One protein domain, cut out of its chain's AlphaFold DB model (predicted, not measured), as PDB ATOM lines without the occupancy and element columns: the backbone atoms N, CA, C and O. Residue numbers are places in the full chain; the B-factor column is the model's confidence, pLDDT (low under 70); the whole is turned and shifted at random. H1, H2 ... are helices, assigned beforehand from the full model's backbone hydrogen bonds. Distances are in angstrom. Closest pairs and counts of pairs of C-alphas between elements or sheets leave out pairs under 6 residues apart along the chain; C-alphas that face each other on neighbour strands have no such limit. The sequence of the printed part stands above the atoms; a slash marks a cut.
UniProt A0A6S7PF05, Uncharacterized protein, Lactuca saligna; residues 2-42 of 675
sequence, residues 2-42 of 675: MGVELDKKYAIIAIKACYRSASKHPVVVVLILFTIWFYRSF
ATOM      1  N   MET A   2     110.141 129.921  90.834       58.75
ATOM      2  CA  MET A   2     109.643 129.361  89.556       58.75
ATOM      3  C   MET A   2     109.708 127.824  89.429       58.75
ATOM      4  O   MET A   2     108.857 127.257  88.752       58.75
ATOM      5  N   GLY A   3     110.658 127.140  90.088       58.88
ATOM      6  CA  GLY A   3     110.810 125.674  89.975       58.88
ATOM      7  C   GLY A   3     109.537 124.903  90.341       58.88
ATOM      8  O   GLY A   3     109.012 124.152  89.524       58.88
ATOM      9  N   VAL A   4     108.941 125.242  91.492       66.25
ATOM     10  CA  VAL A   4     107.746 124.583  92.061       66.25
ATOM     11  C   VAL A   4     106.494 124.654  91.168       66.25
ATOM     12  O   VAL A   4     105.503 123.973  91.433       66.25
ATOM     13  N   GLU A   5     106.488 125.488  90.126       64.12
ATOM     14  CA  GLU A   5     105.441 125.472  89.102       64.12
ATOM     15  C   GLU A   5     105.724 124.514  87.945       64.12
ATOM     16  O   GLU A   5     104.782 123.955  87.381       64.12
ATOM     17  N   LEU A   6     106.991 124.343  87.567       65.44
ATOM     18  CA  LEU A   6     107.403 123.389  86.542       65.44
ATOM     19  C   LEU A   6     107.224 121.966  87.071       65.44
ATOM     20  O   LEU A   6     106.572 121.162  86.408       65.44
ATOM     21  N   ASP A   7     107.664 121.697  88.302       70.56
ATOM     22  CA  ASP A   7     107.546 120.387  88.958       70.56
ATOM     23  C   ASP A   7     106.094 119.880  88.957       70.56
ATOM     24  O   ASP A   7     105.815 118.741  88.583       70.56
ATOM     25  N   LYS A   8     105.134 120.761  89.278       75.50
ATOM     26  CA  LYS A   8     103.692 120.457  89.238       75.50
ATOM     27  C   LYS A   8     103.201 120.136  87.824       75.50
ATOM     28  O   LYS A   8     102.406 119.212  87.652       75.50
ATOM     29  N   LYS A   9     103.665 120.873  86.809       77.00
ATOM     30  CA  LYS A   9     103.291 120.663  85.398       77.00
ATOM     31  C   LYS A   9     103.846 119.322  84.891       77.00
ATOM     32  O   LYS A   9     103.087 118.536  84.323       77.00
ATOM     33  N   TYR A  10     105.112 119.007  85.180       80.06
ATOM     34  CA  TYR A  10     105.723 117.716  84.842       80.06
ATOM     35  C   TYR A  10     105.086 116.543  85.600       80.06
ATOM     36  O   TYR A  10     104.776 115.531  84.973       80.06
ATOM     37  N   ALA A  11     104.790 116.686  86.896       80.56
ATOM     38  CA  ALA A  11     104.106 115.657  87.679       80.56
ATOM     39  C   ALA A  11     102.719 115.311  87.106       80.56
ATOM     40  O   ALA A  11     102.397 114.137  86.946       80.56
ATOM     41  N   ILE A  12     101.915 116.311  86.720       80.94
ATOM     42  CA  ILE A  12     100.599 116.086  86.096       80.94
ATOM     43  C   ILE A  12     100.734 115.351  84.751       80.94
ATOM     44  O   ILE A  12      99.942 114.450  84.460       80.94
ATOM     45  N   ILE A  13     101.737 115.695  83.935       80.81
ATOM     46  CA  ILE A  13     102.010 115.012  82.660       80.81
ATOM     47  C   ILE A  13     102.442 113.559  82.906       80.81
ATOM     48  O   ILE A  13     101.888 112.653  82.280       80.81
ATOM     49  N   ALA A  14     103.357 113.325  83.851       78.88
ATOM     50  CA  ALA A  14     103.828 111.995  84.229       78.88
ATOM     51  C   ALA A  14     102.681 111.114  84.747       78.88
ATOM     52  O   ALA A  14     102.448 110.037  84.205       78.88
ATOM     53  N   ILE A  15     101.880 111.602  85.702       83.06
ATOM     54  CA  ILE A  15     100.699 110.894  86.230       83.06
ATOM     55  C   ILE A  15      99.725 110.538  85.097       83.06
ATOM     56  O   ILE A  15      99.227 109.412  85.036       83.06
ATOM     57  N   LYS A  16      99.483 111.455  84.151       78.81
ATOM     58  CA  LYS A  16      98.577 111.228  83.013       78.81
ATOM     59  C   LYS A  16      99.135 110.233  81.987       78.81
ATOM     60  O   LYS A  16      98.351 109.520  81.358       78.81
ATOM     61  N   ALA A  17     100.458 110.149  81.837       72.69
ATOM     62  CA  ALA A  17     101.131 109.127  81.037       72.69
ATOM     63  C   ALA A  17     101.088 107.753  81.727       72.69
ATOM     64  O   ALA A  17     100.645 106.779  81.116       72.69
ATOM     65  N   CYS A  18     101.440 107.683  83.015       73.25
ATOM     66  CA  CYS A  18     101.355 106.474  83.836       73.25
ATOM     67  C   CYS A  18      99.929 105.908  83.861       73.25
ATOM     68  O   CYS A  18      99.751 104.726  83.591       73.25
ATOM     69  N   TYR A  19      98.906 106.744  84.072       78.12
ATOM     70  CA  TYR A  19      97.499 106.327  84.034       78.12
ATOM     71  C   TYR A  19      97.086 105.760  82.664       78.12
ATOM     72  O   TYR A  19      96.423 104.725  82.590       78.12
ATOM     73  N   ARG A  20      97.511 106.396  81.562       74.69
ATOM     74  CA  ARG A  20      97.250 105.909  80.192       74.69
ATOM     75  C   ARG A  20      97.988 104.613  79.856       74.69
ATOM     76  O   ARG A  20      97.475 103.846  79.047       74.69
ATOM     77  N   SER A  21      99.156 104.368  80.447       72.19
ATOM     78  CA  SER A  21      99.873 103.092  80.329       72.19
ATOM     79  C   SER A  21      99.185 102.001  81.161       72.19
ATOM     80  O   SER A  21      98.817 100.948  80.642       72.19
ATOM     81  N   ALA A  22      98.882 102.311  82.425       75.69
ATOM     82  CA  ALA A  22      98.192 101.433  83.363       75.69
ATOM     83  C   ALA A  22      96.833 100.945  82.832       75.69
ATOM     84  O   ALA A  22      96.543  99.752  82.864       75.69
ATOM     85  N   SER A  23      96.037 101.853  82.256       76.00
ATOM     86  CA  SER A  23      94.722 101.535  81.675       76.00
ATOM     87  C   SER A  23      94.791 100.638  80.430       76.00
ATOM     88  O   SER A  23      93.787 100.037  80.067       76.00
ATOM     89  N   LYS A  24      95.948 100.551  79.754       85.75
ATOM     90  CA  LYS A  24      96.159  99.665  78.593       85.75
ATOM     91  C   LYS A  24      96.661  98.277  78.985       85.75
ATOM     92  O   LYS A  24      96.397  97.315  78.271       85.75
ATOM     93  N   HIS A  25      97.385  98.173  80.098       83.44
ATOM     94  CA  HIS A  25      98.047  96.942  80.528       83.44
ATOM     95  C   HIS A  25      97.680  96.594  81.982       83.44
ATOM     96  O   HIS A  25      98.563  96.542  82.840       83.44
ATOM     97  N   PRO A  26      96.390  96.330  82.287       84.69
ATOM     98  CA  PRO A  26      95.924  96.104  83.657       84.69
ATOM     99  C   PRO A  26      96.649  94.941  84.347       84.69
ATOM    100  O   PRO A  26      96.950  95.031  85.533       84.69
ATOM    101  N   VAL A  27      97.021  93.891  83.603       81.88
ATOM    102  CA  VAL A  27      97.822  92.764  84.117       81.88
ATOM    103  C   VAL A  27      99.184  93.231  84.645       81.88
ATOM    104  O   VAL A  27      99.591  92.822  85.726       81.88
ATOM    105  N   VAL A  28      99.870  94.136  83.936       83.81
ATOM    106  CA  VAL A  28     101.177  94.672  84.357       83.81
ATOM    107  C   VAL A  28     101.029  95.535  85.614       83.81
ATOM    108  O   VAL A  28     101.850  95.442  86.520       83.81
ATOM    109  N   VAL A  29      99.949  96.316  85.719       87.75
ATOM    110  CA  VAL A  29      99.633  97.094  86.930       87.75
ATOM    111  C   VAL A  29      99.390  96.174  88.123       87.75
ATOM    112  O   VAL A  29      99.957  96.398  89.189       87.75
ATOM    113  N   VAL A  30      98.586  95.122  87.943       87.56
ATOM    114  CA  VAL A  30      98.301  94.129  88.988       87.56
ATOM    115  C   VAL A  30      99.578  93.401  89.413       87.56
ATOM    116  O   VAL A  30      99.807  93.266  90.609       87.56
ATOM    117  N   LEU A  31     100.454  93.015  88.478       87.88
ATOM    118  CA  LEU A  31     101.749  92.401  88.794       87.88
ATOM    119  C   LEU A  31     102.679  93.350  89.564       87.88
ATOM    120  O   LEU A  31     103.301  92.922  90.534       87.88
ATOM    121  N   ILE A  32     102.750  94.633  89.199       87.50
ATOM    122  CA  ILE A  32     103.550  95.633  89.928       87.50
ATOM    123  C   ILE A  32     102.992  95.846  91.343       87.50
ATOM    124  O   ILE A  32     103.749  95.809  92.311       87.50
ATOM    125  N   LEU A  33     101.673  96.008  91.490       87.69
ATOM    126  CA  LEU A  33     101.022  96.169  92.795       87.69
ATOM    127  C   LEU A  33     101.180  94.922  93.676       87.69
ATOM    128  O   LEU A  33     101.497  95.053  94.857       87.69
ATOM    129  N   PHE A  34     101.033  93.724  93.104       87.75
ATOM    130  CA  PHE A  34     101.303  92.456  93.780       87.75
ATOM    131  C   PHE A  34     102.766  92.360  94.226       87.75
ATOM    132  O   PHE A  34     103.027  92.013  95.372       87.75
ATOM    133  N   THR A  35     103.718  92.744  93.372       83.38
ATOM    134  CA  THR A  35     105.155  92.741  93.699       83.38
ATOM    135  C   THR A  35     105.471  93.697  94.856       83.38
ATOM    136  O   THR A  35     106.181  93.318  95.785       83.38
ATOM    137  N   ILE A  36     104.889  94.903  94.863       87.19
ATOM    138  CA  ILE A  36     105.029  95.881  95.959       87.19
ATOM    139  C   ILE A  36     104.398  95.350  97.257       87.19
ATOM    140  O   ILE A  36     104.990  95.470  98.332       87.19
ATOM    141  N   TRP A  37     103.214  94.738  97.172       91.19
ATOM    142  CA  TRP A  37     102.531  94.136  98.318       91.19
ATOM    143  C   TRP A  37     103.302  92.939  98.890       91.19
ATOM    144  O   TRP A  37     103.447  92.829 100.109       91.19
ATOM    145  N   PHE A  38     103.858  92.084  98.030       84.25
ATOM    146  CA  PHE A  38     104.655  90.917  98.407       84.25
ATOM    147  C   PHE A  38     105.996  91.322  99.032       84.25
ATOM    148  O   PHE A  38     106.343  90.819 100.097       84.25
ATOM    149  N   TYR A  39     106.696  92.306  98.450       87.06
ATOM    150  CA  TYR A  39     107.891  92.923  99.040       87.06
ATOM    151  C   TYR A  39     107.625  93.473 100.448       87.06
ATOM    152  O   TYR A  39     108.414  93.246 101.365       87.06
ATOM    153  N   ARG A  40     106.494  94.165 100.639       87.38
ATOM    154  CA  ARG A  40     106.120  94.765 101.927       87.38
ATOM    155  C   ARG A  40     105.652  93.740 102.967       87.38
ATOM    156  O   ARG A  40     105.901  93.947 104.150       87.38
ATOM    157  N   SER A  41     104.970  92.677 102.544       86.81
ATOM    158  CA  SER A  41     104.406  91.659 103.446       86.81
ATOM    159  C   SER A  41     105.419  90.572 103.812       86.81
ATOM    160  O   SER A  41     105.446  90.111 104.949       86.81
ATOM    161  N   PHE A  42     106.276  90.179 102.864       87.44
ATOM    162  CA  PHE A  42     107.215  89.068 103.006       87.44
ATOM    163  C   PHE A  42     108.589  89.408 102.396       87.44
ATOM    164  O   PHE A  42     109.001  88.775 101.422       87.44
TER     165      PHE A  42
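AT A GLANCE: This is residues 2 to 42 of the 675 residues of an uncharacterized protein of Lactuca saligna (UniProt A0A6S7PF05). Two helices meet near their ends as an L, with the long H1 as one arm, H2 as the other and a tight turn at the corner. Most of both arms sticks out free, and the whole is flat, spanning 42 by 25 by 6 A. The printed part has 41 residues with two named helices, H1 then H2, and no named strand; it is all helix and extended, with a radius of gyration of the C-alphas of 14.2 A.

IN THESE COORDINATES: Find C-alpha 3 at (110.810, 125.674, 89.975); from there H1, residues 3 to 22, runs 28.1 A to C-alpha 22 at (98.192, 101.433, 83.363). H2, residues 26 to 41, runs 22.0 A and ends at C-alpha 41 at (104.406, 91.659, 103.446).

HOW THE PARTS SIT: Look at the C-alphas of Ala 22 and Val 29, the closest of H1 and H2, 5.8 A apart. The helices are close but not clearly touching, with 2 pairs of C-alphas within 8 A. They run opposite ways at a steep tilt of 69 degrees, only just short of about perpendicular. In H2 every O i to N i+4 pair is within hydrogen-bond range; in H1, 15 of 16 are.

THE WHOLE: The C-alphas of Met 2 and Phe 42, the two farthest apart, are 42.5 A apart. The printed part has no cut, and its link from H1 to H2 is tight. The mean pLDDT of the printed part is 79.6; look for values under 70 at residues 2 to 6.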